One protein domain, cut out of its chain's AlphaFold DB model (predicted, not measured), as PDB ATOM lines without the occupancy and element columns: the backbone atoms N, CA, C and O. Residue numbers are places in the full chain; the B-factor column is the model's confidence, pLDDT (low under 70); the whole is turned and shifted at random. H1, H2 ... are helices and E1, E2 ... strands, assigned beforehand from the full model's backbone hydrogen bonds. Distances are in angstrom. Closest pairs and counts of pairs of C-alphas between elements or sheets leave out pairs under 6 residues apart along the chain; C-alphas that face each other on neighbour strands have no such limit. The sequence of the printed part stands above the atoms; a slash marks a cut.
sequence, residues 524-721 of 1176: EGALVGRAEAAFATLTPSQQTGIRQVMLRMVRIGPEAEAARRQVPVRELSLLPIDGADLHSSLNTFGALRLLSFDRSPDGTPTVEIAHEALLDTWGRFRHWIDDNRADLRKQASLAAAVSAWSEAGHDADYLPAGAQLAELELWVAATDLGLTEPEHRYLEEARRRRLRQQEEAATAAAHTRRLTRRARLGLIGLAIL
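AT A GLANCE: This is residues 524 to 721 of the 1176 residues of the protein "BMP family ABC transporter substrate-binding protein" of Acidimicrobiia bacterium (UniProt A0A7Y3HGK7). A small head of short helices and two strand hairpins bears one very long helix, H9, whose residues 691 to 721 stick out as a straight arm. In the head, H1, H4, H2, H6 and H5 make a lobe that also holds the hairpins E1-E2 and E3-E4, while H7 leads from this lobe to residues 678 to 682 of H9, and H8 folds back near that end of the arm. The printed part has 198 residues with nine named helices and four named strands, in the order H1 H2 E1 E2 H3 H4 E3 E4 H5 H6 H7 H8 H9; both two-stranded sheets are antiparallel, and the class is mostly helix. It is only just extended, close to loose, with a radius of gyration of the C-alphas of 24.8 A, and it spans 100 by 33 by 33 A, the arm making the length.

HOW THE PARTS SIT: E3, residues 595 to 599, and E4, residues 605 to 609, form an antiparallel hairpin, with N 596 and O 608 within hydrogen-bond range at 2.9 A. Residues 567 to 568 pair antiparallel with residues 606 to 607 of E4. H4, residues 579 to 591, comes closest to E3 at the C-alphas of Phe 589 and Leu 595, 5.8 A apart. With its residues 581 to 586 alone it touches H2, residues 540 to 552, closest at the C-alphas of Gln 542 and Asp 581, 5.3 A; their lines are only just about perpendicular, at 71 degrees. H3, residues 569 to 573, is close to H2 but not clearly touching, with the C-alphas of Val 549 and Leu 572 closest at 6.5 A. H1, residues 524 to 537, and H4 only just touch, with 3 pairs of C-alphas within 8 A, closest at Ala 534 and Phe 589, 6.4 A, at a shallow tilt of 28 degrees, opposite ways. H1 touches H5, residues 613 to 617, closest at the C-alphas of Val 528 and Thr 617, 6.6 A. H6, residues 619 to 627, touches H5 only at the corner, closest at the C-alphas of Leu 615 and Arg 622, 5.5 A. H6 also touches H2, closest at the C-alphas of Leu 551 and Ile 625, 6.7 A, at a steep tilt of 63 degrees, the same way. E1, residues 554 to 556, and E2, residues 562 to 564, form the other antiparallel hairpin, with N 555 and O 563 at 2.9 A. H7, residues 629 to 647, comes closest to E1 at the C-alphas of Ile 556 and Arg 633, 6.4 A. H7 touches H9, residues 677 to 721, with residues 638 to 642 alone, closest at the C-alphas of Val 642 and Glu 679, 6.3 A. H8, residues 658 to 670, and H9 form a helical hairpin and only just touch, with 3 pairs within 8 A, the closest C-alphas being those of Leu 661 and Ala 686, 7.3 A. Every O i to N i+4 pair is within hydrogen-bond range in H1 to H8, and 40 of 41 in H9.

IN THESE COORDINATES: H1 begins at C-alpha 524, (-8.014, -38.209, 34.377), and is 20.6 A long. H2 and H8 are each 18.9 A long, H4 17.9 A and H7 27.4 A. H9 runs 66.0 A, from C-alpha 677 at (-27.357, -40.205, 2.237) to C-alpha 721 at (-18.771, -44.909, -62.998).

THE WHOLE: The two C-alphas farthest apart, those of Ala 526 and Leu 721, are 99.7 A apart. Without residues 691 to 721, the body spans 52 by 32 by 30 A. The printed part has no cut and no long link. Mean pLDDT of the printed part is 78.5; 44 residues are under 70, among them 596 to 605 and 700 to 721.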
ATOM      1  N   GLU A 524      -7.838 -37.538  35.675       73.06
ATOM      2  CA  GLU A 524      -8.014 -38.209  34.377       73.06
ATOM      3  C   GLU A 524      -8.960 -39.417  34.473       73.06
ATOM      4  O   GLU A 524      -9.790 -39.635  33.588       73.06
ATOM      5  N   GLY A 525      -8.890 -40.176  35.574       73.44
ATOM      6  CA  GLY A 525      -9.712 -41.370  35.779       73.44
ATOM      7  C   GLY A 525     -11.214 -41.079  35.831       73.44
ATOM      8  O   GLY A 525     -12.007 -41.888  35.346       73.44
ATOM      9  N   ALA A 526     -11.613 -39.904  36.333       72.31
ATOM     10  CA  ALA A 526     -13.018 -39.516  36.428       72.31
ATOM     11  C   ALA A 526     -13.701 -39.425  35.049       72.31
ATOM     12  O   ALA A 526     -14.794 -39.967  34.867       72.31
ATOM     13  N   LEU A 527     -13.057 -38.774  34.069       76.25
ATOM     14  CA  LEU A 527     -13.596 -38.611  32.712       76.25
ATOM     15  C   LEU A 527     -13.592 -39.937  31.945       76.25
ATOM     16  O   LEU A 527     -14.623 -40.340  31.402       76.25
ATOM     17  N   VAL A 528     -12.458 -40.646  31.959       80.31
ATOM     18  CA  VAL A 528     -12.302 -41.937  31.269       80.31
ATOM     19  C   VAL A 528     -13.271 -42.977  31.827       80.31
ATOM     20  O   VAL A 528     -13.944 -43.670  31.066       80.31
ATOM     21  N   GLY A 529     -13.398 -43.057  33.154       76.50
ATOM     22  CA  GLY A 529     -14.300 -43.994  33.815       76.50
ATOM     23  C   GLY A 529     -15.766 -43.764  33.449       76.50
ATOM     24  O   GLY A 529     -16.504 -44.731  33.260       76.50
ATOM     25  N   ARG A 530     -16.200 -42.505  33.302       75.50
ATOM     26  CA  ARG A 530     -17.574 -42.183  32.878       75.50
ATOM     27  C   ARG A 530     -17.804 -42.461  31.395       75.50
ATOM     28  O   ARG A 530     -18.861 -42.987  31.067       75.50
ATOM     29  N   ALA A 531     -16.840 -42.155  30.524       84.25
ATOM     30  CA  ALA A 531     -16.935 -42.465  29.096       84.25
ATOM     31  C   ALA A 531     -17.005 -43.982  28.846       84.25
ATOM     32  O   ALA A 531     -17.872 -44.448  28.107       84.25
ATOM     33  N   GLU A 532     -16.175 -44.774  29.535       88.56
ATOM     34  CA  GLU A 532     -16.249 -46.240  29.468       88.56
ATOM     35  C   GLU A 532     -17.550 -46.780  30.069       88.56
ATOM     36  O   GLU A 532     -18.153 -47.681  29.492       88.56
ATOM     37  N   ALA A 533     -18.031 -46.226  31.188       82.94
ATOM     38  CA  ALA A 533     -19.316 -46.628  31.757       82.94
ATOM     39  C   ALA A 533     -20.485 -46.319  30.807       82.94
ATOM     40  O   ALA A 533     -21.345 -47.175  30.616       82.94
ATOM     41  N   ALA A 534     -20.490 -45.140  30.172       84.31
ATOM     42  CA  ALA A 534     -21.475 -44.760  29.161       84.31
ATOM     43  C   ALA A 534     -21.484 -45.773  28.012       84.31
ATOM     44  O   ALA A 534     -22.515 -46.373  27.710       84.31
ATOM     45  N   PHE A 535     -20.310 -46.036  27.435       90.94
ATOM     46  CA  PHE A 535     -20.150 -46.984  26.340       90.94
ATOM     47  C   PHE A 535     -20.566 -48.413  26.732       90.94
ATOM     48  O   PHE A 535     -21.225 -49.106  25.959       90.94
ATOM     49  N   ALA A 536     -20.244 -48.850  27.954       89.19
ATOM     50  CA  ALA A 536     -20.579 -50.182  28.452       89.19
ATOM     51  C   ALA A 536     -22.087 -50.408  28.663       89.19
ATOM     52  O   ALA A 536     -22.526 -51.557  28.661       89.19
ATOM     53  N   THR A 537     -22.881 -49.344  28.844       88.31
ATOM     54  CA  THR A 537     -24.349 -49.453  28.963       88.31
ATOM     55  C   THR A 537     -25.071 -49.622  27.626       88.31
ATOM     56  O   THR A 537     -26.227 -50.042  27.618       88.31
ATOM     57  N   LEU A 538     -24.399 -49.330  26.509       89.81
ATOM     58  CA  LEU A 538     -24.966 -49.426  25.167       89.81
ATOM     59  C   LEU A 538     -25.038 -50.878  24.668       89.81
ATOM     60  O   LEU A 538     -24.177 -51.706  24.977       89.81
ATOM     61  N   THR A 539     -26.043 -51.183  23.844       90.81
ATOM     62  CA  THR A 539     -26.129 -52.460  23.112       90.81
ATOM     63  C   THR A 539     -25.026 -52.563  22.042       90.81
ATOM     64  O   THR A 539     -24.457 -51.547  21.647       90.81
ATOM     65  N   PRO A 540     -24.719 -53.759  21.498       90.69
ATOM     66  CA  PRO A 540     -23.715 -53.887  20.438       90.69
ATOM     67  C   PRO A 540     -24.001 -53.047  19.180       90.69
ATOM     68  O   PRO A 540     -23.064 -52.529  18.580       90.69
ATOM     69  N   SER A 541     -25.272 -52.872  18.788       87.44
ATOM     70  CA  SER A 541     -25.644 -51.998  17.662       87.44
ATOM     71  C   SER A 541     -25.375 -50.526  17.984       87.44
ATOM     72  O   SER A 541     -24.744 -49.825  17.194       87.44
ATOM     73  N   GLN A 542     -25.759 -50.087  19.184       87.38
ATOM     74  CA  GLN A 542     -25.523 -48.730  19.683       87.38
ATOM     75  C   GLN A 542     -24.033 -48.415  19.826       87.38
ATOM     76  O   GLN A 542     -23.610 -47.307  19.515       87.38
ATOM     77  N   GLN A 543     -23.217 -49.387  20.242       93.06
ATOM     78  CA  GLN A 543     -21.762 -49.240  20.323       93.06
ATOM     79  C   GLN A 543     -21.127 -48.973  18.952       93.06
ATOM     80  O   GLN A 543     -20.259 -48.105  18.839       93.06
ATOM     81  N   THR A 544     -21.573 -49.673  17.906       89.50
ATOM     82  CA  THR A 544     -21.128 -49.408  16.529       89.50
ATOM     83  C   THR A 544     -21.602 -48.036  16.053       89.50
ATOM     84  O   THR A 544     -20.810 -47.276  15.497       89.50
ATOM     85  N   GLY A 545     -22.864 -47.682  16.320       89.44
ATOM     86  CA  GLY A 545     -23.432 -46.386  15.940       89.44
ATOM     87  C   GLY A 545     -22.716 -45.205  16.600       89.44
ATOM     88  O   GLY A 545     -22.294 -44.276  15.914       89.44
ATOM     89  N   ILE A 546     -22.492 -45.253  17.918       91.75
ATOM     90  CA  ILE A 546     -21.823 -44.157  18.632       91.75
ATOM     91  C   ILE A 546     -20.360 -44.000  18.208       91.75
ATOM     92  O   ILE A 546     -19.867 -42.878  18.199       91.75
ATOM     93  N   ARG A 547     -19.668 -45.079  17.804       93.94
ATOM     94  CA  ARG A 547     -18.322 -44.973  17.215       93.94
ATOM     95  C   ARG A 547     -18.351 -44.096  15.963       93.94
ATOM     96  O   ARG A 547     -17.547 -43.175  15.868       93.94
ATOM     97  N   GLN A 548     -19.274 -44.360  15.038       92.50
ATOM     98  CA  GLN A 548     -19.407 -43.593  13.793       92.50
ATOM     99  C   GLN A 548     -19.738 -42.123  14.071       92.50
ATOM    100  O   GLN A 548     -19.105 -41.225  13.526       92.50
ATOM    101  N   VAL A 549     -20.667 -41.880  14.997       92.06
ATOM    102  CA  VAL A 549     -21.049 -40.528  15.431       92.06
ATOM    103  C   VAL A 549     -19.865 -39.774  16.038       92.06
ATOM    104  O   VAL A 549     -19.604 -38.637  15.657       92.06
ATOM    105  N   MET A 550     -19.124 -40.404  16.956       93.19
ATOM    106  CA  MET A 550     -17.962 -39.792  17.607       93.19
ATOM    107  C   MET A 550     -16.855 -39.467  16.601       93.19
ATOM    108  O   MET A 550     -16.297 -38.377  16.664       93.19
ATOM    109  N   LEU A 551     -16.573 -40.367  15.653       93.94
ATOM    110  CA  LEU A 551     -15.600 -40.135  14.581       93.94
ATOM    111  C   LEU A 551     -16.025 -38.990  13.647       93.94
ATOM    112  O   LEU A 551     -15.184 -38.180  13.266       93.94
ATOM    113  N   ARG A 552     -17.326 -38.852  13.349       92.62
ATOM    114  CA  ARG A 552     -17.863 -37.756  12.521       92.62
ATOM    115  C   ARG A 552     -17.683 -36.370  13.165       92.62
ATOM    116  O   ARG A 552     -17.568 -35.377  12.450       92.62
ATOM    117  N   MET A 553     -17.614 -36.307  14.500       92.69
ATOM    118  CA  MET A 553     -17.344 -35.092  15.289       92.69
ATOM    119  C   MET A 553     -15.844 -34.797  15.481       92.69
ATOM    120  O   MET A 553     -15.481 -33.969  16.320       92.69
ATOM    121  N   VAL A 554     -14.959 -35.451  14.723       91.69
ATOM    122  CA  VAL A 554     -13.511 -35.197  14.741       91.69
ATOM    123  C   VAL A 554     -13.057 -34.685  13.378       91.69
ATOM    124  O   VAL A 554     -13.441 -35.214  12.337       91.69
ATOM    125  N   ARG A 555     -12.203 -33.660  13.382       86.38
ATOM    126  CA  ARG A 555     -11.470 -33.173  12.208       86.38
ATOM    127  C   ARG A 555      -9.978 -33.378  12.436       86.38
ATOM    128  O   ARG A 555      -9.483 -33.149  13.535       86.38
ATOM    129  N   ILE A 556      -9.257 -33.779  11.394       84.94
ATOM    130  CA  ILE A 556      -7.796 -33.887  11.434       84.94
ATOM    131  C   ILE A 556      -7.207 -32.621  10.818       84.94
ATOM    132  O   ILE A 556      -7.437 -32.348   9.642       84.94
ATOM    133  N   GLY A 557      -6.494 -31.838  11.628       63.06
ATOM    134  CA  GLY A 557      -5.862 -30.589  11.215       63.06
ATOM    135  C   GLY A 557      -4.624 -30.790  10.327       63.06
ATOM    136  O   GLY A 557      -4.148 -31.923  10.166       63.06
ATOM    137  N   PRO A 558      -4.080 -29.693   9.764       46.81
ATOM    138  CA  PRO A 558      -2.911 -29.719   8.878       46.81
ATOM    139  C   PRO A 558      -1.666 -30.323   9.548       46.81
ATOM    140  O   PRO A 558      -0.968 -31.117   8.929       46.81
ATOM    141  N   GLU A 559      -1.461 -30.085  10.848       51.59
ATOM    142  CA  GLU A 559      -0.366 -30.679  11.640       51.59
ATOM    143  C   GLU A 559      -0.647 -32.128  12.111       51.59
ATOM    144  O   GLU A 559       0.032 -32.662  12.982       51.59
ATOM    145  N   ALA A 560      -1.665 -32.792  11.549       64.31
ATOM    146  CA  ALA A 560      -2.136 -34.134  11.923       64.31
ATOM    147  C   ALA A 560      -2.725 -34.282  13.346       64.31
ATOM    148  O   ALA A 560      -3.053 -35.400  13.774       64.31
ATOM    149  N   GLU A 561      -2.936 -33.170  14.048       73.25
ATOM    150  CA  GLU A 561      -3.645 -33.124  15.328       73.25
ATOM    151  C   GLU A 561      -5.151 -33.362  15.143       73.25
ATOM    152  O   GLU A 561      -5.756 -32.934  14.156       73.25
ATOM    153  N   ALA A 562      -5.760 -34.096  16.078       79.81
ATOM    154  CA  ALA A 562      -7.199 -34.332  16.081       79.81
ATOM    155  C   ALA A 562      -7.884 -33.213  16.863       79.81
ATOM    156  O   ALA A 562      -7.599 -33.026  18.039       79.81
ATOM    157  N   ALA A 563      -8.802 -32.511  16.214       78.31
ATOM    158  CA  ALA A 563      -9.602 -31.459  16.814       78.31
ATOM    159  C   ALA A 563     -11.081 -31.853  16.803       78.31
ATOM    160  O   ALA A 563     -11.547 -32.627  15.960       78.31
ATOM    161  N   ARG A 564     -11.845 -31.287  17.734       83.19
ATOM    162  CA  ARG A 564     -13.306 -31.414  17.737       83.19
ATOM    163  C   ARG A 564     -13.913 -30.678  16.537       83.19
ATOM    164  O   ARG A 564     -13.434 -29.620  16.136       83.19
ATOM    165  N   ARG A 565     -14.988 -31.235  15.993       83.50
ATOM    166  CA  ARG A 565     -15.819 -30.649  14.941       83.50
ATOM    167  C   ARG A 565     -17.253 -30.574  15.452       83.50
ATOM    168  O   ARG A 565     -17.787 -31.572  15.935       83.50
ATOM    169  N   GLN A 566     -17.870 -29.406  15.310       80.25
ATOM    170  CA  GLN A 566     -19.303 -29.247  15.510       80.25
ATOM    171  C   GLN A 566     -20.044 -29.797  14.288       80.25
ATOM    172  O   GLN A 566     -19.683 -29.503  13.148       80.25
ATOM    173  N   VAL A 567     -21.051 -30.636  14.525       83.75
ATOM    174  CA  VAL A 567     -21.779 -31.344  13.468       83.75
ATOM    175  C   VAL A 567     -23.275 -31.076  13.620       83.75
ATOM    176  O   VAL A 567     -23.809 -31.243  14.720       83.75
ATOM    177  N   PRO A 568     -23.993 -30.680  12.553       81.44
ATOM    178  CA  PRO A 568     -25.448 -30.603  12.586       81.44
ATOM    179  C   PRO A 568     -26.061 -31.952  12.979       81.44
ATOM    180  O   PRO A 568     -25.722 -32.985  12.406       81.44
ATOM    181  N   VAL A 569     -27.017 -31.976  13.911       78.31
ATOM    182  CA  VAL A 569     -27.659 -33.236  14.345       78.31
ATOM    183  C   VAL A 569     -28.365 -33.927  13.167       78.31
ATOM    184  O   VAL A 569     -28.406 -35.160  13.088       78.31
ATOM    185  N   ARG A 570     -28.841 -33.140  12.190       77.81
ATOM    186  CA  ARG A 570     -29.377 -33.652  10.920       77.81
ATOM    187  C   ARG A 570     -28.354 -34.478  10.139       77.81
ATOM    188  O   ARG A 570     -28.722 -35.514   9.609       77.81
ATOM    189  N   GLU A 571     -27.079 -34.082  10.122       83.75
ATOM    190  CA  GLU A 571     -26.012 -34.815   9.425       83.75
ATOM    191  C   GLU A 571     -25.813 -36.198  10.052       83.75
ATOM    192  O   GLU A 571     -25.736 -37.198   9.343       83.75
ATOM    193  N   LEU A 572     -25.828 -36.282  11.386       86.38
ATOM    194  CA  LEU A 572     -25.739 -37.565  12.090       86.38
ATOM    195  C   LEU A 572     -26.951 -38.463  11.842       86.38
ATOM    196  O   LEU A 572     -26.815 -39.682  11.811       86.38
ATOM    197  N   SER A 573     -28.129 -37.868  11.654       79.44
ATOM    198  CA  SER A 573     -29.366 -38.603  11.361       79.44
ATOM    199  C   SER A 573     -29.379 -39.201   9.951       79.44
ATOM    200  O   SER A 573     -30.179 -40.090   9.679       79.44
ATOM    201  N   LEU A 574     -28.496 -38.726   9.065       83.25
ATOM    202  CA  LEU A 574     -28.318 -39.243   7.708       83.25
ATOM    203  C   LEU A 574     -27.302 -40.391   7.637       83.25
ATOM    204  O   LEU A 574     -27.111 -40.951   6.559       83.25
ATOM    205  N   LEU A 575     -26.640 -40.731   8.749       86.12
ATOM    206  CA  LEU A 575     -25.773 -41.904   8.830       86.12
ATOM    207  C   LEU A 575     -26.611 -43.195   8.793       86.12
ATOM    208  O   LEU A 575     -27.760 -43.193   9.239       86.12
ATOM    209  N   PRO A 576     -26.038 -44.328   8.345       83.19
ATOM    210  CA  PRO A 576     -26.719 -45.621   8.271       83.19
ATOM    211  C   PRO A 576     -26.836 -46.275   9.663       83.19
ATOM    212  O   PRO A 576     -26.334 -47.370   9.912       83.19
ATOM    213  N   ILE A 577     -27.472 -45.574  10.600       83.44
ATOM    214  CA  ILE A 577     -27.676 -45.963  11.996       83.44
ATOM    215  C   ILE A 577     -29.181 -45.932  12.262       83.44
ATOM    216  O   ILE A 577     -29.877 -45.018  11.822       83.44
ATOM    217  N   ASP A 578     -29.697 -46.914  13.001       80.81
ATOM    218  CA  ASP A 578     -31.090 -46.876  13.442       80.81
ATOM    219  C   ASP A 578     -31.348 -45.613  14.285       80.81
ATOM    220  O   ASP A 578     -30.617 -45.318  15.235       80.81
ATOM    221  N   GLY A 579     -32.385 -44.848  13.931       71.06
ATOM    222  CA  GLY A 579     -32.661 -43.555  14.560       71.06
ATOM    223  C   GLY A 579     -32.921 -43.651  16.067       71.06
ATOM    224  O   GLY A 579     -32.562 -42.734  16.811       71.06
ATOM    225  N   ALA A 580     -33.485 -44.768  16.547       68.62
ATOM    226  CA  ALA A 580     -33.690 -44.983  17.974       68.62
ATOM    227  C   ALA A 580     -32.363 -45.229  18.703       68.62
ATOM    228  O   ALA A 580     -32.140 -44.672  19.782       68.62
ATOM    229  N   ASP A 581     -31.462 -46.001  18.092       78.88
ATOM    230  CA  ASP A 581     -30.126 -46.279  18.624       78.88
ATOM    231  C   ASP A 581     -29.221 -45.041  18.617       78.88
ATOM    232  O   ASP A 581     -28.529 -44.791  19.612       78.88
ATOM    233  N   LEU A 582     -29.266 -44.230  17.553       80.88
ATOM    234  CA  LEU A 582     -28.564 -42.946  17.472       80.88
ATOM    235  C   LEU A 582     -28.995 -42.035  18.624       80.88
ATOM    236  O   LEU A 582     -28.167 -41.564  19.404       80.88
ATOM    237  N   HIS A 583     -30.303 -41.830  18.772       70.56
ATOM    238  CA  HIS A 583     -30.827 -40.893  19.752       70.56
ATOM    239  C   HIS A 583     -30.640 -41.391  21.194       70.56
ATOM    240  O   HIS A 583     -30.273 -40.613  22.073       70.56
ATOM    241  N   SER A 584     -30.803 -42.694  21.452       70.56
ATOM    242  CA  SER A 584     -30.486 -43.295  22.757       70.56
ATOM    243  C   SER A 584     -29.011 -43.092  23.128       70.56
ATOM    244  O   SER A 584     -28.691 -42.747  24.270       70.56
ATOM    245  N   SER A 585     -28.104 -43.247  22.158       81.88
ATOM    246  CA  SER A 585     -26.665 -43.033  22.353       81.88
ATOM    247  C   SER A 585     -26.336 -41.563  22.634       81.88
ATOM    248  O   SER A 585     -25.648 -41.273  23.616       81.88
ATOM    249  N   LEU A 586     -26.888 -40.632  21.844       78.81
ATOM    250  CA  LEU A 586     -26.748 -39.186  22.059       78.81
ATOM    251  C   LEU A 586     -27.314 -38.749  23.420       78.81
ATOM    252  O   LEU A 586     -26.672 -37.972  24.123       78.81
ATOM    253  N   ASN A 587     -28.461 -39.290  23.842       67.81
ATOM    254  CA  ASN A 587     -29.042 -39.041  25.166       67.81
ATOM    255  C   ASN A 587     -28.150 -39.564  26.292       67.81
ATOM    256  O   ASN A 587     -27.933 -38.867  27.280       67.81
ATOM    257  N   THR A 588     -27.592 -40.766  26.142       73.94
ATOM    258  CA  THR A 588     -26.716 -41.372  27.155       73.94
ATOM    259  C   THR A 588     -25.448 -40.542  27.351       73.94
ATOM    260  O   THR A 588     -25.091 -40.192  28.479       73.94
ATOM    261  N   PHE A 589     -24.784 -40.172  26.256       81.75
ATOM    262  CA  PHE A 589     -23.562 -39.374  26.307       81.75
ATOM    263  C   PHE A 589     -23.838 -37.906  26.674       81.75
ATOM    264  O   PHE A 589     -23.054 -37.297  27.406       81.75
ATOM    265  N   GLY A 590     -24.977 -37.357  26.248       65.69
ATOM    266  CA  GLY A 590     -25.456 -36.021  26.601       65.69
ATOM    267  C   GLY A 590     -25.789 -35.864  28.082       65.69
ATOM    268  O   GLY A 590     -25.286 -34.953  28.740       65.69
ATOM    269  N   ALA A 591     -26.545 -36.805  28.654       61.41
ATOM    270  CA  ALA A 591     -26.885 -36.816  30.078       61.41
ATOM    271  C   ALA A 591     -25.635 -36.889  30.973       61.41
ATOM    272  O   ALA A 591     -25.589 -36.294  32.052       61.41
ATOM    273  N   LEU A 592     -24.590 -37.578  30.502       67.00
ATOM    274  CA  LEU A 592     -23.292 -37.657  31.175       67.00
ATOM    275  C   LEU A 592     -22.361 -36.475  30.868       67.00
ATOM    276  O   LEU A 592     -21.259 -36.427  31.424       67.00
ATOM    277  N   ARG A 593     -22.827 -35.510  30.061       67.94
ATOM    278  CA  ARG A 593     -22.122 -34.297  29.621       67.94
ATOM    279  C   ARG A 593     -20.819 -34.586  28.873       67.94
ATOM    280  O   ARG A 593     -19.852 -33.846  29.011       67.94
ATOM    281  N   LEU A 594     -20.788 -35.688  28.128       76.81
ATOM    282  CA  LEU A 594     -19.690 -36.045  27.226       76.81
ATOM    283  C   LEU A 594     -19.886 -35.430  25.831       76.81
ATOM    284  O   LEU A 594     -18.913 -35.215  25.112       76.81
ATOM    285  N   LEU A 595     -21.134 -35.103  25.487       79.56
ATOM    286  CA  LEU A 595     -21.514 -34.326  24.308       79.56
ATOM    287  C   LEU A 595     -22.127 -32.993  24.736       79.56
ATOM    288  O   LEU A 595     -22.791 -32.916  25.775       79.56
ATOM    289  N   SER A 596     -21.885 -31.964  23.933       66.50
ATOM    290  CA  SER A 596     -22.539 -30.663  24.029       66.50
ATOM    291  C   SER A 596     -23.510 -30.518  22.865       66.50
ATOM    292  O   SER A 596     -23.179 -30.898  21.743       66.50
ATOM    293  N   PHE A 597     -24.695 -29.984  23.140       66.44
ATOM    294  CA  PHE A 597     -25.706 -29.674  22.132       66.44
ATOM    295  C   PHE A 597     -25.868 -28.164  22.090       66.44
ATOM    296  O   PHE A 597     -25.987 -27.531  23.142       66.44
ATOM    297  N   ASP A 598     -25.856 -27.609  20.889       60.53
ATOM    298  CA  ASP A 598     -25.996 -26.177  20.659       60.53
ATOM    299  C   ASP A 598     -26.865 -25.924  19.417       60.53
ATOM    300  O   ASP A 598     -27.484 -26.842  18.865       60.53
ATOM    301  N   ARG A 599     -26.942 -24.668  18.989       51.22
ATOM    302  CA  ARG A 599     -27.459 -24.281  17.679       51.22
ATOM    303  C   ARG A 599     -26.388 -23.534  16.898       51.22
ATOM    304  O   ARG A 599     -25.666 -22.715  17.460       51.22
ATOM    305  N   SER A 600     -26.300 -23.789  15.600       51.09
ATOM    306  CA  SER A 600     -25.557 -22.909  14.700       51.09
ATOM    307  C   SER A 600     -26.279 -21.558  14.547       51.09
ATOM    308  O   SER A 600     -27.446 -21.427  14.936       51.09
ATOM    309  N   PRO A 601     -25.610 -20.531  13.998       42.03
ATOM    310  CA  PRO A 601     -26.189 -19.193  13.839       42.03
ATOM    311  C   PRO A 601     -27.498 -19.132  13.029       42.03
ATOM    312  O   PRO A 601     -28.352 -18.294  13.304       42.03
ATOM    313  N   ASP A 602     -27.689 -20.051  12.079       45.22
ATOM    314  CA  ASP A 602     -28.920 -20.243  11.289       45.22
ATOM    315  C   ASP A 602     -30.062 -20.913  12.093       45.22
ATOM    316  O   ASP A 602     -31.156 -21.134  11.576       45.22
ATOM    317  N   GLY A 603     -29.822 -21.245  13.366       48.16
ATOM    318  CA  GLY A 603     -30.751 -21.931  14.257       48.16
ATOM    319  C   GLY A 603     -30.722 -23.456  14.160       48.16
ATOM    320  O   GLY A 603     -31.440 -24.099  14.936       48.16
ATOM    321  N   THR A 604     -29.904 -24.048  13.279       60.16
ATOM    322  CA  THR A 604     -29.839 -25.507  13.101       60.16
ATOM    323  C   THR A 604     -29.281 -26.191  14.365       60.16
ATOM    324  O   THR A 604     -28.237 -25.791  14.878       60.16
ATOM    325  N   PRO A 605     -29.931 -27.250  14.885       61.25
ATOM    326  CA  PRO A 605     -29.387 -28.121  15.927       61.25
ATOM    327  C   PRO A 605     -27.989 -28.654  15.622       61.25
ATOM    328  O   PRO A 605     -27.796 -29.343  14.617       61.25
ATOM    329  N   THR A 606     -27.037 -28.447  16.527       75.38
ATOM    330  CA  THR A 606     -25.682 -29.000  16.421       75.38
ATOM    331  C   THR A 606     -25.303 -29.817  17.649       75.38
ATOM    332  O   THR A 606     -25.828 -29.637  18.749       75.38
ATOM    333  N   VAL A 607     -24.379 -30.752  17.452       81.50
ATOM    334  CA  VAL A 607     -23.753 -31.530  18.515       81.50
ATOM    335  C   VAL A 607     -22.247 -31.564  18.310       81.50
ATOM    336  O   VAL A 607     -21.745 -31.595  17.186       81.50
ATOM    337  N   GLU A 608     -21.521 -31.545  19.416       83.38
ATOM    338  CA  GLU A 608     -20.073 -31.665  19.436       83.38
ATOM    339  C   GLU A 608     -19.605 -32.460  20.655       83.38
ATOM    340  O   GLU A 608     -20.325 -32.655  21.639       83.38
ATOM    341  N   ILE A 609     -18.347 -32.890  20.617       85.81
ATOM    342  CA  ILE A 609     -17.678 -33.461  21.783       85.81
ATOM    343  C   ILE A 609     -17.500 -32.347  22.814       85.81
ATOM    344  O   ILE A 609     -16.907 -31.307  22.519       85.81
ATOM    345  N   ALA A 610     -17.984 -32.578  24.038       66.44
ATOM    346  CA  ALA A 610     -18.036 -31.540  25.067       66.44
ATOM    347  C   ALA A 610     -16.651 -30.979  25.428       66.44
ATOM    348  O   ALA A 610     -16.553 -29.845  25.893       66.44
ATOM    349  N   HIS A 611     -15.584 -31.767  25.252       73.31
ATOM    350  CA  HIS A 611     -14.222 -31.301  25.481       73.31
ATOM    351  C   HIS A 611     -13.159 -32.121  24.740       73.31
ATOM    352  O   HIS A 611     -13.215 -33.349  24.717       73.31
ATOM    353  N   GLU A 612     -12.127 -31.441  24.238       73.62
ATOM    354  CA  GLU A 612     -11.002 -32.021  23.484       73.62
ATOM    355  C   GLU A 612     -10.202 -33.061  24.281       73.62
ATOM    356  O   GLU A 612      -9.721 -34.041  23.733       73.62
ATOM    357  N   ALA A 613     -10.174 -32.935  25.610       72.62
ATOM    358  CA  ALA A 613      -9.548 -33.921  26.498       72.62
ATOM    359  C   ALA A 613     -10.082 -35.358  26.302       72.62
ATOM    360  O   ALA A 613      -9.374 -36.315  26.619       72.62
ATOM    361  N   LEU A 614     -11.311 -35.536  25.791       80.38
ATOM    362  CA  LEU A 614     -11.835 -36.858  25.426       80.38
ATOM    363  C   LEU A 614     -11.083 -37.490  24.246       80.38
ATOM    364  O   LEU A 614     -10.991 -38.714  24.212       80.38
ATOM    365  N   LEU A 615     -10.537 -36.691  23.324       85.50
ATOM    366  CA  LEU A 615      -9.735 -37.169  22.193       85.50
ATOM    367  C   LEU A 615      -8.440 -37.836  22.682       85.50
ATOM    368  O   LEU A 615      -8.064 -38.892  22.180       85.50
ATOM    369  N   ASP A 616      -7.808 -37.266  23.713       77.06
ATOM    370  CA  ASP A 616      -6.492 -37.712  24.191       77.06
ATOM    371  C   ASP A 616      -6.559 -38.748  25.318       77.06
ATOM    372  O   ASP A 616      -5.760 -39.688  25.366       77.06
ATOM    373  N   THR A 617      -7.486 -38.565  26.264       76.69
ATOM    374  CA  THR A 617      -7.505 -39.344  27.516       76.69
ATOM    375  C   THR A 617      -8.361 -40.603  27.421       76.69
ATOM    376  O   THR A 617      -8.054 -41.607  28.072       76.69
ATOM    377  N   TRP A 618      -9.406 -40.608  26.586       88.75
ATOM    378  CA  TRP A 618     -10.244 -41.788  26.400       88.75
ATOM    379  C   TRP A 618      -9.599 -42.739  25.386       88.75
ATOM    380  O   TRP A 618      -9.860 -42.682  24.187       88.75
ATOM    381  N   GLY A 619      -8.747 -43.644  25.879       87.50
ATOM    382  CA  GLY A 619      -7.890 -44.491  25.036       87.50
ATOM    383  C   GLY A 619      -8.611 -45.278  23.931       87.50
ATOM    384  O   GLY A 619      -8.032 -45.483  22.867       87.50
ATOM    385  N   ARG A 620      -9.874 -45.672  24.145       93.44
ATOM    386  CA  ARG A 620     -10.718 -46.303  23.119       93.44
ATOM    387  C   ARG A 620     -11.001 -45.360  21.952       93.44
ATOM    388  O   ARG A 620     -10.848 -45.758  20.803       93.44
ATOM    389  N   PHE A 621     -11.411 -44.133  22.248       93.81
ATOM    390  CA  PHE A 621     -11.728 -43.148  21.224       93.81
ATOM    391  C   PHE A 621     -10.476 -42.672  20.497       93.81
ATOM    392  O   PHE A 621     -10.478 -42.611  19.272       93.81
ATOM    393  N   ARG A 622      -9.375 -42.470  21.225       90.69
ATOM    394  CA  ARG A 622      -8.076 -42.189  20.613       90.69
ATOM    395  C   ARG A 622      -7.680 -43.261  19.596       90.69
ATOM    396  O   ARG A 622      -7.310 -42.927  18.481       90.69
ATOM    397  N   HIS A 623      -7.836 -44.542  19.941       93.12
ATOM    398  CA  HIS A 623      -7.553 -45.637  19.012       93.12
ATOM    399  C   HIS A 623      -8.457 -45.598  17.772       93.12
ATOM    400  O   HIS A 623      -7.965 -45.775  16.664       93.12
ATOM    401  N   TRP A 624      -9.752 -45.288  17.930       95.19
ATOM    402  CA  TRP A 624     -10.644 -45.097  16.780       95.19
ATOM    403  C   TRP A 624     -10.161 -43.981  15.851       95.19
ATOM    404  O   TRP A 624     -10.196 -44.160  14.638       95.19
ATOM    405  N   ILE A 625      -9.710 -42.852  16.401       92.75
ATOM    406  CA  ILE A 625      -9.185 -41.722  15.622       92.75
ATOM    407  C   ILE A 625      -7.882 -42.115  14.920       92.75
ATOM    408  O   ILE A 625      -7.736 -41.880  13.721       92.75
ATOM    409  N   ASP A 626      -6.949 -42.723  15.656       89.69
ATOM    410  CA  ASP A 626      -5.632 -43.116  15.153       89.69
ATOM    411  C   ASP A 626      -5.751 -44.090  13.971       89.69
ATOM    412  O   ASP A 626      -5.094 -43.887  12.949       89.69
ATOM    413  N   ASP A 627      -6.641 -45.081  14.076       92.50
ATOM    414  CA  ASP A 627      -6.867 -46.093  13.038       92.50
ATOM    415  C   ASP A 627      -7.512 -45.511  11.765       92.50
ATOM    416  O   ASP A 627      -7.350 -46.072  10.685       92.50
ATOM    417  N   ASN A 628      -8.216 -44.376  11.870       92.62
ATOM    418  CA  ASN A 628      -9.014 -43.798  10.781       92.62
ATOM    419  C   ASN A 628      -8.502 -42.435  10.290       92.62
ATOM    420  O   ASN A 628      -9.211 -41.741   9.569       92.62
ATOM    421  N   ARG A 629      -7.279 -42.005  10.636       89.69
ATOM    422  CA  ARG A 629      -6.785 -40.658  10.274       89.69
ATOM    423  C   ARG A 629      -6.831 -40.343   8.775       89.69
ATOM    424  O   ARG A 629      -7.133 -39.210   8.404       89.69
ATOM    425  N   ALA A 630      -6.470 -41.297   7.917       85.94
ATOM    426  CA  ALA A 630      -6.516 -41.107   6.465       85.94
ATOM    427  C   ALA A 630      -7.967 -41.025   5.964       85.94
ATOM    428  O   ALA A 630      -8.307 -40.126   5.194       85.94
ATOM    429  N   ASP A 631      -8.827 -41.899   6.482       90.62
ATOM    430  CA  ASP A 631     -10.242 -41.974   6.124       90.62
ATOM    431  C   ASP A 631     -11.020 -40.735   6.575       90.62
ATOM    432  O   ASP A 631     -11.813 -40.205   5.806       90.62
ATOM    433  N   LEU A 632     -10.737 -40.197   7.765       88.81
ATOM    434  CA  LEU A 632     -11.344 -38.958   8.260       88.81
ATOM    435  C   LEU A 632     -11.007 -37.749   7.371       88.81
ATOM    436  O   LEU A 632     -11.859 -36.885   7.166       88.81
ATOM    437  N   ARG A 633      -9.794 -37.687   6.798       85.00
ATOM    438  CA  ARG A 633      -9.424 -36.629   5.837       85.00
ATOM    439  C   ARG A 633     -10.171 -36.780   4.515       85.00
ATOM    440  O   ARG A 633     -10.694 -35.795   4.000       85.00
ATOM    441  N   LYS A 634     -10.255 -38.007   3.990       86.25
ATOM    442  CA  LYS A 634     -11.007 -38.302   2.761       86.25
ATOM    443  C   LYS A 634     -12.498 -38.024   2.931       86.25
ATOM    444  O   LYS A 634     -13.093 -37.378   2.075       86.25
ATOM    445  N   GLN A 635     -13.074 -38.410   4.067       88.88
ATOM    446  CA  GLN A 635     -14.461 -38.116   4.414       88.88
ATOM    447  C   GLN A 635     -14.719 -36.607   4.506       88.88
ATOM    448  O   GLN A 635     -15.718 -36.133   3.973       88.88
ATOM    449  N   ALA A 636     -13.820 -35.837   5.129       81.94
ATOM    450  CA  ALA A 636     -13.945 -34.380   5.190       81.94
ATOM    451  C   ALA A 636     -13.892 -33.732   3.794       81.94
ATOM    452  O   ALA A 636     -14.694 -32.849   3.501       81.94
ATOM    453  N   SER A 637     -12.997 -34.204   2.919       82.69
ATOM    454  CA  SER A 637     -12.914 -33.743   1.528       82.69
ATOM    455  C   SER A 637     -14.173 -34.092   0.723       82.69
ATOM    456  O   SER A 637     -14.694 -33.234   0.011       82.69
ATOM    457  N   LEU A 638     -14.710 -35.306   0.884       89.56
ATOM    458  CA  LEU A 638     -15.964 -35.714   0.249       89.56
ATOM    459  C   LEU A 638     -17.141 -34.852   0.727       89.56
ATOM    460  O   LEU A 638     -17.911 -34.373  -0.097       89.56
ATOM    461  N   ALA A 639     -17.262 -34.614   2.035       84.50
ATOM    462  CA  ALA A 639     -18.324 -33.779   2.592       84.50
ATOM    463  C   ALA A 639     -18.270 -32.334   2.057       84.50
ATOM    464  O   ALA A 639     -19.314 -31.767   1.737       84.50
ATOM    465  N   ALA A 640     -17.070 -31.762   1.903       79.19
ATOM    466  CA  ALA A 640     -16.891 -30.438   1.305       79.19
ATOM    467  C   ALA A 640     -17.333 -30.405  -0.170       79.19
ATOM    468  O   ALA A 640     -18.072 -29.506  -0.568       79.19
ATOM    469  N   ALA A 641     -16.962 -31.417  -0.960       82.06
ATOM    470  CA  ALA A 641     -17.379 -31.524  -2.359       82.06
ATOM    471  C   ALA A 641     -18.906 -31.681  -2.505       82.06
ATOM    472  O   ALA A 641     -19.517 -31.077  -3.383       82.06
ATOM    473  N   VAL A 642     -19.540 -32.436  -1.602       88.19
ATOM    474  CA  VAL A 642     -21.004 -32.576  -1.544       88.19
ATOM    475  C   VAL A 642     -21.683 -31.248  -1.197       88.19
ATOM    476  O   VAL A 642     -22.723 -30.945  -1.783       88.19
ATOM    477  N   SER A 643     -21.114 -30.451  -0.282       79.12
ATOM    478  CA  SER A 643     -21.642 -29.112   0.038       79.12
ATOM    479  C   SER A 643     -21.585 -28.202  -1.183       79.12
ATOM    480  O   SER A 643     -22.618 -27.671  -1.580       79.12
ATOM    481  N   ALA A 644     -20.424 -28.123  -1.845       74.81
ATOM    482  CA  ALA A 644     -20.240 -27.314  -3.049       74.81
ATOM    483  C   ALA A 644     -21.208 -27.724  -4.174       74.81
ATOM    484  O   ALA A 644     -21.832 -26.875  -4.804       74.81
ATOM    485  N   TRP A 645     -21.405 -29.030  -4.381       89.75
ATOM    486  CA  TRP A 645     -22.385 -29.543  -5.339       89.75
ATOM    487  C   TRP A 645     -23.823 -29.149  -4.984       89.75
ATOM    488  O   TRP A 645     -24.593 -28.754  -5.859       89.75
ATOM    489  N   SER A 646     -24.199 -29.239  -3.707       79.69
ATOM    490  CA  SER A 646     -25.536 -28.851  -3.249       79.69
ATOM    491  C   SER A 646     -25.774 -27.342  -3.364       79.69
ATOM    492  O   SER A 646     -26.881 -26.937  -3.716       79.69
ATOM    493  N   GLU A 647     -24.765 -26.522  -3.060       76.50
ATOM    494  CA  GLU A 647     -24.800 -25.058  -3.175       76.50
ATOM    495  C   GLU A 647     -24.911 -24.614  -4.637       76.50
ATOM    496  O   GLU A 647     -25.717 -23.744  -4.952       76.50
ATOM    497  N   ALA A 648     -24.229 -25.312  -5.549       77.06
ATOM    498  CA  ALA A 648     -24.363 -25.140  -6.995       77.06
ATOM    499  C   ALA A 648     -25.686 -25.700  -7.570       77.06
ATOM    500  O   ALA A 648     -25.798 -25.955  -8.767       77.06
ATOM    501  N   GLY A 649     -26.701 -25.961  -6.737       84.12
ATOM    502  CA  GLY A 649     -28.002 -26.453  -7.198       84.12
ATOM    503  C   GLY A 649     -27.965 -27.865  -7.792       84.12
ATOM    504  O   GLY A 649     -28.849 -28.221  -8.570       84.12
ATOM    505  N   HIS A 650     -26.990 -28.683  -7.388       88.88
ATOM    506  CA  HIS A 650     -26.700 -30.016  -7.922       88.88
ATOM    507  C   HIS A 650     -26.199 -30.023  -9.376       88.88
ATOM    508  O   HIS A 650     -26.455 -30.984 -10.112       88.88
ATOM    509  N   ASP A 651     -25.467 -28.986  -9.790       84.62
ATOM    510  CA  ASP A 651     -24.848 -28.926 -11.115       84.62
ATOM    511  C   ASP A 651     -23.928 -30.136 -11.367       84.62
ATOM    512  O   ASP A 651     -23.162 -30.578 -10.508       84.62
ATOM    513  N   ALA A 652     -24.023 -30.705 -12.567       81.31
ATOM    514  CA  ALA A 652     -23.247 -31.868 -12.948       81.31
ATOM    515  C   ALA A 652     -21.737 -31.594 -12.953       81.31
ATOM    516  O   ALA A 652     -20.985 -32.539 -12.726       81.31
ATOM    517  N   ASP A 653     -21.287 -30.361 -13.195       84.69
ATOM    518  CA  ASP A 653     -19.861 -30.025 -13.311       84.69
ATOM    519  C   ASP A 653     -19.102 -30.064 -11.984       84.69
ATOM    520  O   ASP A 653     -17.895 -30.289 -11.978       84.69
ATOM    521  N   TYR A 654     -19.821 -30.001 -10.865       84.25
ATOM    522  CA  TYR A 654     -19.265 -30.194  -9.526       84.25
ATOM    523  C   TYR A 654     -19.170 -31.677  -9.132       84.25
ATOM    524  O   TYR A 654     -18.656 -31.990  -8.062       84.25
ATOM    525  N   LEU A 655     -19.660 -32.607  -9.966       89.81
ATOM    526  CA  LEU A 655     -19.504 -34.042  -9.725       89.81
ATOM    527  C   LEU A 655     -18.061 -34.489 -10.013       89.81
ATOM    528  O   LEU A 655     -17.479 -34.080 -11.022       89.81
ATOM    529  N   PRO A 656     -17.506 -35.417  -9.215       86.56
ATOM    530  CA  PRO A 656     -16.168 -35.927  -9.433       86.56
ATOM    531  C   PRO A 656     -16.160 -36.797 -10.694       86.56
ATOM    532  O   PRO A 656     -17.093 -37.564 -10.959       86.56
ATOM    533  N   ALA A 657     -15.081 -36.711 -11.468       82.81
ATOM    534  CA  ALA A 657     -14.922 -37.439 -12.723       82.81
ATOM    535  C   ALA A 657     -13.554 -38.132 -12.810       82.81
ATOM    536  O   ALA A 657     -12.633 -37.842 -12.044       82.81
ATOM    537  N   GLY A 658     -13.428 -39.082 -13.744       81.38
ATOM    538  CA  GLY A 658     -12.165 -39.764 -14.038       81.38
ATOM    539  C   GLY A 658     -11.491 -40.371 -12.801       81.38
ATOM    540  O   GLY A 658     -12.119 -41.118 -12.046       81.38
ATOM    541  N   ALA A 659     -10.213 -40.035 -12.600       66.81
ATOM    542  CA  ALA A 659      -9.387 -40.546 -11.505       66.81
ATOM    543  C   ALA A 659      -9.925 -40.177 -10.111       66.81
ATOM    544  O   ALA A 659      -9.868 -41.002  -9.204       66.81
ATOM    545  N   GLN A 660     -10.512 -38.985  -9.951       78.00
ATOM    546  CA  GLN A 660     -11.063 -38.538  -8.669       78.00
ATOM    547  C   GLN A 660     -12.262 -39.399  -8.243       78.00
ATOM    548  O   GLN A 660     -12.351 -39.819  -7.090       78.00
ATOM    549  N   LEU A 661     -13.164 -39.720  -9.181       87.69
ATOM    550  CA  LEU A 661     -14.277 -40.637  -8.916       87.69
ATOM    551  C   LEU A 661     -13.770 -42.055  -8.618       87.69
ATOM    552  O   LEU A 661     -14.260 -42.683  -7.684       87.69
ATOM    553  N   ALA A 662     -12.781 -42.552  -9.367       76.56
ATOM    554  CA  ALA A 662     -12.211 -43.882  -9.145       76.56
ATOM    555  C   ALA A 662     -11.552 -44.012  -7.760       76.56
ATOM    556  O   ALA A 662     -11.743 -45.019  -7.076       76.56
ATOM    557  N   GLU A 663     -10.827 -42.982  -7.314       83.62
ATOM    558  CA  GLU A 663     -10.226 -42.950  -5.980       83.62
ATOM    559  C   GLU A 663     -11.293 -42.960  -4.876       83.62
ATOM    560  O   GLU A 663     -11.173 -43.719  -3.908       83.62
ATOM    561  N   LEU A 664     -12.350 -42.155  -5.028       85.31
ATOM    562  CA  LEU A 664     -13.472 -42.132  -4.088       85.31
ATOM    563  C   LEU A 664     -14.196 -43.484  -4.051       85.31
ATOM    564  O   LEU A 664     -14.486 -43.976  -2.964       85.31
ATOM    565  N   GLU A 665     -14.437 -44.124  -5.200       86.50
ATOM    566  CA  GLU A 665     -15.063 -45.453  -5.274       86.50
ATOM    567  C   GLU A 665     -14.217 -46.530  -4.566       86.50
ATOM    568  O   GLU A 665     -14.763 -47.341  -3.814       86.50
ATOM    569  N   LEU A 666     -12.892 -46.521  -4.756       85.75
ATOM    570  CA  LEU A 666     -11.966 -47.447  -4.091       85.75
ATOM    571  C   LEU A 666     -11.934 -47.243  -2.577       85.75
ATOM    572  O   LEU A 666     -11.977 -48.209  -1.815       85.75
ATOM    573  N   TRP A 667     -11.869 -45.988  -2.135       92.00
ATOM    574  CA  TRP A 667     -11.870 -45.657  -0.717       92.00
ATOM    575  C   TRP A 667     -13.190 -46.052  -0.042       92.00
ATOM    576  O   TRP A 667     -13.167 -46.728   0.986       92.00
ATOM    577  N   VAL A 668     -14.331 -45.722  -0.655       89.38
ATOM    578  CA  VAL A 668     -15.667 -46.088  -0.150       89.38
ATOM    579  C   VAL A 668     -15.847 -47.603  -0.049       89.38
ATOM    580  O   VAL A 668     -16.502 -48.081   0.873       89.38
ATOM    581  N   ALA A 669     -15.250 -48.377  -0.959       85.94
ATOM    582  CA  ALA A 669     -15.297 -49.837  -0.897       85.94
ATOM    583  C   ALA A 669     -14.456 -50.438   0.248       85.94
ATOM    584  O   ALA A 669     -14.702 -51.580   0.640       85.94
ATOM    585  N   ALA A 670     -13.464 -49.702   0.762       87.44
ATOM    586  CA  ALA A 670     -12.511 -50.183   1.761       87.44
ATOM    587  C   ALA A 670     -12.755 -49.641   3.181       87.44
ATOM    588  O   ALA A 670     -12.380 -50.305   4.148       87.44
ATOM    589  N   THR A 671     -13.347 -48.450   3.316       89.94
ATOM    590  CA  THR A 671     -13.525 -47.776   4.611       89.94
ATOM    591  C   THR A 671     -14.627 -48.409   5.469       89.94
ATOM    592  O   THR A 671     -15.610 -48.949   4.961       89.94
ATOM    593  N   ASP A 672     -14.469 -48.329   6.795       87.00
ATOM    594  CA  ASP A 672     -15.508 -48.701   7.765       87.00
ATOM    595  C   ASP A 672     -16.359 -47.503   8.227       87.00
ATOM    596  O   ASP A 672     -17.274 -47.671   9.044       87.00
ATOM    597  N   LEU A 673     -16.064 -46.300   7.717       90.38
ATOM    598  CA  LEU A 673     -16.788 -45.079   8.047       90.38
ATOM    599  C   LEU A 673     -18.148 -45.034   7.342       90.38
ATOM    600  O   LEU A 673     -18.262 -45.258   6.138       90.38
ATOM    601  N   GLY A 674     -19.192 -44.698   8.099       87.38
ATOM    602  CA  GLY A 674     -20.533 -44.506   7.552       87.38
ATOM    603  C   GLY A 674     -20.601 -43.269   6.655       87.38
ATOM    604  O   GLY A 674     -20.215 -42.177   7.077       87.38
ATOM    605  N   LEU A 675     -21.122 -43.442   5.442       90.69
ATOM    606  CA  LEU A 675     -21.454 -42.353   4.523       90.69
ATOM    607  C   LEU A 675     -22.889 -41.891   4.760       90.69
ATOM    608  O   LEU A 675     -23.782 -42.693   5.026       90.69
ATOM    609  N   THR A 676     -23.108 -40.591   4.659       88.88
ATOM    610  CA  THR A 676     -24.436 -39.983   4.719       88.88
ATOM    611  C   THR A 676     -25.185 -40.169   3.397       88.88
ATOM    612  O   THR A 676     -24.583 -40.321   2.333       88.88
ATOM    613  N   GLU A 677     -26.515 -40.117   3.440       85.88
ATOM    614  CA  GLU A 677     -27.357 -40.205   2.237       85.88
ATOM    615  C   GLU A 677     -26.962 -39.206   1.112       85.88
ATOM    616  O   GLU A 677     -26.886 -39.623  -0.046       85.88
ATOM    617  N   PRO A 678     -26.639 -37.918   1.380       86.19
ATOM    618  CA  PRO A 678     -26.146 -37.001   0.346       86.19
ATOM    619  C   PRO A 678     -24.803 -37.415  -0.269       86.19
ATOM    620  O   PRO A 678     -24.630 -37.289  -1.479       86.19
ATOM    621  N   GLU A 679     -23.873 -37.948   0.530       92.88
ATOM    622  CA  GLU A 679     -22.581 -38.455   0.041       92.88
ATOM    623  C   GLU A 679     -22.778 -39.668  -0.876       92.88
ATOM    624  O   GLU A 679     -22.162 -39.755  -1.941       92.88
ATOM    625  N   HIS A 680     -23.696 -40.574  -0.518       90.06
ATOM    626  CA  HIS A 680     -24.092 -41.679  -1.391       90.06
ATOM    627  C   HIS A 680     -24.704 -41.180  -2.702       90.06
ATOM    628  O   HIS A 680     -24.305 -41.633  -3.776       90.06
ATOM    629  N   ARG A 681     -25.629 -40.216  -2.634       90.69
ATOM    630  CA  ARG A 681     -26.278 -39.640  -3.820       90.69
ATOM    631  C   ARG A 681     -25.282 -38.960  -4.756       90.69
ATOM    632  O   ARG A 681     -25.372 -39.156  -5.963       90.69
ATOM    633  N   TYR A 682     -24.337 -38.198  -4.213       93.56
ATOM    634  CA  TYR A 682     -23.285 -37.530  -4.980       93.56
ATOM    635  C   TYR A 682     -22.460 -38.532  -5.799       93.56
ATOM    636  O   TYR A 682     -22.290 -38.369  -7.008       93.56
ATOM    637  N   LEU A 683     -22.034 -39.634  -5.175       93.00
ATOM    638  CA  LEU A 683     -21.300 -40.701  -5.861       93.00
ATOM    639  C   LEU A 683     -22.171 -41.468  -6.867       93.00
ATOM    640  O   LEU A 683     -21.692 -41.847  -7.939       93.00
ATOM    641  N   GLU A 684     -23.452 -41.688  -6.563       91.81
ATOM    642  CA  GLU A 684     -24.384 -42.306  -7.510       91.81
ATOM    643  C   GLU A 684     -24.615 -41.442  -8.751       91.81
ATOM    644  O   GLU A 684     -24.592 -41.971  -9.863       91.81
ATOM    645  N   GLU A 685     -24.826 -40.136  -8.593       91.75
ATOM    646  CA  GLU A 685     -25.010 -39.221  -9.722       91.75
ATOM    647  C   GLU A 685     -23.729 -39.098 -10.553       91.75
ATOM    648  O   GLU A 685     -23.793 -39.161 -11.782       91.75
ATOM    649  N   ALA A 686     -22.555 -39.078  -9.916       90.88
ATOM    650  CA  ALA A 686     -21.267 -39.159 -10.605       90.88
ATOM    651  C   ALA A 686     -21.145 -40.443 -11.447       90.88
ATOM    652  O   ALA A 686     -20.779 -40.412 -12.628       90.88
ATOM    653  N   ARG A 687     -21.540 -41.592 -10.879       91.50
ATOM    654  CA  ARG A 687     -21.561 -42.879 -11.589       91.50
ATOM    655  C   ARG A 687     -22.567 -42.878 -12.741       91.50
ATOM    656  O   ARG A 687     -22.255 -43.387 -13.818       91.50
ATOM    657  N   ARG A 688     -23.757 -42.298 -12.551       89.44
ATOM    658  CA  ARG A 688     -24.772 -42.146 -13.608       89.44
ATOM    659  C   ARG A 688     -24.268 -41.240 -14.730       89.44
ATOM    660  O   ARG A 688     -24.482 -41.579 -15.892       89.44
ATOM    661  N   ARG A 689     -23.566 -40.145 -14.414       86.31
ATOM    662  CA  ARG A 689     -22.923 -39.259 -15.402       86.31
ATOM    663  C   ARG A 689     -21.896 -40.027 -16.231       86.31
ATOM    664  O   ARG A 689     -21.991 -39.992 -17.454       86.31
ATOM    665  N   ARG A 690     -21.003 -40.795 -15.589       86.38
ATOM    666  CA  ARG A 690     -20.033 -41.666 -16.282       86.38
ATOM    667  C   ARG A 690     -20.730 -42.635 -17.243       86.38
ATOM    668  O   ARG A 690     -20.323 -42.743 -18.395       86.38
ATOM    669  N   LEU A 691     -21.802 -43.296 -16.799       85.44
ATOM    670  CA  LEU A 691     -22.570 -44.222 -17.642       85.44
ATOM    671  C   LEU A 691     -23.235 -43.511 -18.831       85.44
ATOM    672  O   LEU A 691     -23.136 -43.997 -19.955       85.44
ATOM    673  N   ARG A 692     -23.854 -42.339 -18.622       82.94
ATOM    674  CA  ARG A 692     -24.449 -41.545 -19.714       82.94
ATOM    675  C   ARG A 692     -23.396 -41.086 -20.718       82.94
ATOM    676  O   ARG A 692     -23.615 -41.239 -21.911       82.94
ATOM    677  N   GLN A 693     -22.243 -40.601 -20.258       78.69
ATOM    678  CA  GLN A 693     -21.140 -40.200 -21.137       78.69
ATOM    679  C   GLN A 693     -20.598 -41.384 -21.949       78.69
ATOM    680  O   GLN A 693     -20.323 -41.236 -23.137       78.69
ATOM    681  N   GLN A 694     -20.507 -42.576 -21.351       77.19
ATOM    682  CA  GLN A 694     -20.139 -43.803 -22.065       77.19
ATOM    683  C   GLN A 694     -21.192 -44.198 -23.115       77.19
ATOM    684  O   GLN A 694     -20.837 -44.553 -24.240       77.19
ATOM    685  N   GLU A 695     -22.485 -44.102 -22.793       75.50
ATOM    686  CA  GLU A 695     -23.581 -44.358 -23.737       75.50
ATOM    687  C   GLU A 695     -23.637 -43.317 -24.869       75.50
ATOM    688  O   GLU A 695     -23.837 -43.664 -26.038       75.50
ATOM    689  N   GLU A 696     -23.420 -42.041 -24.563       72.00
ATOM    690  CA  GLU A 696     -23.341 -40.941 -25.527       72.00
ATOM    691  C   GLU A 696     -22.125 -41.091 -26.440       72.00
ATOM    692  O   GLU A 696     -22.266 -41.013 -27.659       72.00
ATOM    693  N   ALA A 697     -20.955 -41.426 -25.896       72.75
ATOM    694  CA  ALA A 697     -19.771 -41.749 -26.684       72.75
ATOM    695  C   ALA A 697     -20.016 -42.973 -27.584       72.75
ATOM    696  O   ALA A 697     -19.694 -42.948 -28.775       72.75
ATOM    697  N   ALA A 698     -20.672 -44.020 -27.070       72.50
ATOM    698  CA  ALA A 698     -21.022 -45.210 -27.844       72.50
ATOM    699  C   ALA A 698     -22.039 -44.910 -28.960       72.50
ATOM    700  O   ALA A 698     -21.923 -45.426 -30.080       72.50
ATOM    701  N   THR A 699     -23.032 -44.056 -28.701       71.12
ATOM    702  CA  THR A 699     -24.034 -43.643 -29.695       71.12
ATOM    703  C   THR A 699     -23.468 -42.655 -30.713       71.12
ATOM    704  O   THR A 699     -23.767 -42.796 -31.903       71.12
ATOM    705  N   ALA A 700     -22.597 -41.728 -30.309       67.19
ATOM    706  CA  ALA A 700     -21.847 -40.835 -31.188       67.19
ATOM    707  C   ALA A 700     -20.905 -41.632 -32.099       67.19
ATOM    708  O   ALA A 700     -20.925 -41.434 -33.316       67.19
ATOM    709  N   ALA A 701     -20.189 -42.623 -31.555       68.12
ATOM    710  CA  ALA A 701     -19.398 -43.586 -32.320       68.12
ATOM    711  C   ALA A 701     -20.273 -44.405 -33.290       68.12
ATOM    712  O   ALA A 701     -19.903 -44.649 -34.440       68.12
ATOM    713  N   ALA A 702     -21.483 -44.804 -32.886       68.06
ATOM    714  CA  ALA A 702     -22.433 -45.468 -33.780       68.06
ATOM    715  C   ALA A 702     -22.980 -44.524 -34.874       68.06
ATOM    716  O   ALA A 702     -23.235 -44.967 -36.003       68.06
ATOM    717  N   HIS A 703     -23.153 -43.233 -34.580       60.22
ATOM    718  CA  HIS A 703     -23.623 -42.215 -35.518       60.22
ATOM    719  C   HIS A 703     -22.556 -41.867 -36.563       60.22
ATOM    720  O   HIS A 703     -22.844 -41.895 -37.764       60.22
ATOM    721  N   THR A 704     -21.304 -41.661 -36.148       60.81
ATOM    722  CA  THR A 704     -20.154 -41.490 -37.051       60.81
ATOM    723  C   THR A 704     -19.930 -42.736 -37.909       60.81
ATOM    724  O   THR A 704     -19.748 -42.612 -39.124       60.81
ATOM    725  N   ARG A 705     -20.092 -43.952 -37.361       63.12
ATOM    726  CA  ARG A 705     -20.105 -45.214 -38.142       63.12
ATOM    727  C   ARG A 705     -21.240 -45.269 -39.183       63.12
ATOM    728  O   ARG A 705     -21.064 -45.823 -40.270       63.12
ATOM    729  N   ARG A 706     -22.416 -44.683 -38.913       60.62
ATOM    730  CA  ARG A 706     -23.539 -44.600 -39.878       60.62
ATOM    731  C   ARG A 706     -23.308 -43.549 -40.969       60.62
ATOM    732  O   ARG A 706     -23.633 -43.816 -42.131       60.62
ATOM    733  N   LEU A 707     -22.747 -42.387 -40.627       56.47
ATOM    734  CA  LEU A 707     -22.406 -41.322 -41.578       56.47
ATOM    735  C   LEU A 707     -21.280 -41.751 -42.524       56.47
ATOM    736  O   LEU A 707     -21.427 -41.635 -43.741       56.47
ATOM    737  N   THR A 708     -20.223 -42.370 -41.996       56.31
ATOM    738  CA  THR A 708     -19.135 -42.952 -42.802       56.31
ATOM    739  C   THR A 708     -19.633 -44.075 -43.717       56.31
ATOM    740  O   THR A 708     -19.203 -44.166 -44.866       56.31
ATOM    741  N   ARG A 709     -20.618 -44.883 -43.292       54.72
ATOM    742  CA  ARG A 709     -21.251 -45.908 -44.145       54.72
ATOM    743  C   ARG A 709     -22.082 -45.313 -45.292       54.72
ATOM    744  O   ARG A 709     -22.058 -45.858 -46.395       54.72
ATOM    745  N   ARG A 710     -22.791 -44.197 -45.074       54.19
ATOM    746  CA  ARG A 710     -23.534 -43.478 -46.133       54.19
ATOM    747  C   ARG A 710     -22.605 -42.728 -47.091       54.19
ATOM    748  O   ARG A 710     -22.824 -42.794 -48.299       54.19
ATOM    749  N   ALA A 711     -21.543 -42.108 -46.579       52.91
ATOM    750  CA  ALA A 711     -20.492 -41.494 -47.389       52.91
ATOM    751  C   ALA A 711     -19.764 -42.538 -48.256       52.91
ATOM    752  O   ALA A 711     -19.576 -42.322 -49.452       52.91
ATOM    753  N   ARG A 712     -19.468 -43.727 -47.702       49.62
ATOM    754  CA  ARG A 712     -18.927 -44.873 -48.456       49.62
ATOM    755  C   ARG A 712     -19.880 -45.353 -49.555       49.62
ATOM    756  O   ARG A 712     -19.420 -45.613 -50.657       49.62
ATOM    757  N   LEU A 713     -21.195 -45.413 -49.320       50.28
ATOM    758  CA  LEU A 713     -22.172 -45.799 -50.354       50.28
ATOM    759  C   LEU A 713     -22.280 -44.776 -51.503       50.28
ATOM    760  O   LEU A 713     -22.421 -45.178 -52.658       50.28
ATOM    761  N   GLY A 714     -22.157 -43.474 -51.214       52.88
ATOM    762  CA  GLY A 714     -22.077 -42.421 -52.237       52.88
ATOM    763  C   GLY A 714     -20.776 -42.465 -53.052       52.88
ATOM    764  O   GLY A 714     -20.809 -42.351 -54.278       52.88
ATOM    765  N   LEU A 715     -19.643 -42.726 -52.391       52.25
ATOM    766  CA  LEU A 715     -18.333 -42.924 -53.026       52.25
ATOM    767  C   LEU A 715     -18.273 -44.201 -53.880       52.25
ATOM    768  O   LEU A 715     -17.673 -44.184 -54.950       52.25
ATOM    769  N   ILE A 716     -18.955 -45.276 -53.472       53.34
ATOM    770  CA  ILE A 716     -19.088 -46.513 -54.260       53.34
ATOM    771  C   ILE A 716     -19.857 -46.253 -55.568       53.34
ATOM    772  O   ILE A 716     -19.466 -46.768 -56.613       53.34
ATOM    773  N   GLY A 717     -20.894 -45.408 -55.558       50.50
ATOM    774  CA  GLY A 717     -21.628 -45.025 -56.774       50.50
ATOM    775  C   GLY A 717     -20.785 -44.231 -57.782       50.50
ATOM    776  O   GLY A 717     -20.881 -44.462 -58.988       50.50
ATOM    777  N   LEU A 718     -19.911 -43.345 -57.290       48.75
ATOM    778  CA  LEU A 718     -18.974 -42.574 -58.114       48.75
ATOM    779  C   LEU A 718     -17.808 -43.443 -58.621       48.75
ATOM    780  O   LEU A 718     -17.401 -43.331 -59.777       48.75
ATOM    781  N   ALA A 719     -17.329 -44.374 -57.791       46.47
ATOM    782  CA  ALA A 719     -16.307 -45.347 -58.157       46.47
ATOM    783  C   ALA A 719     -16.800 -46.329 -59.235       46.47
ATOM    784  O   ALA A 719     -16.042 -46.641 -60.144       46.47
ATOM    785  N   ILE A 720     -18.070 -46.752 -59.222       51.28
ATOM    786  CA  ILE A 720     -18.644 -47.641 -60.256       51.28
ATOM    787  C   ILE A 720     -18.644 -46.983 -61.651       51.28
ATOM    788  O   ILE A 720     -18.399 -47.661 -62.651       51.28
ATOM    789  N   LEU A 721     -18.839 -45.661 -61.736       49.94
ATOM    790  CA  LEU A 721     -18.771 -44.909 -62.998       49.94
ATOM    791  C   LEU A 721     -17.336 -44.754 -63.530       49.94
ATOM    792  O   LEU A 721     -17.136 -44.718 -64.742       49.94
TER     793      LEU A 721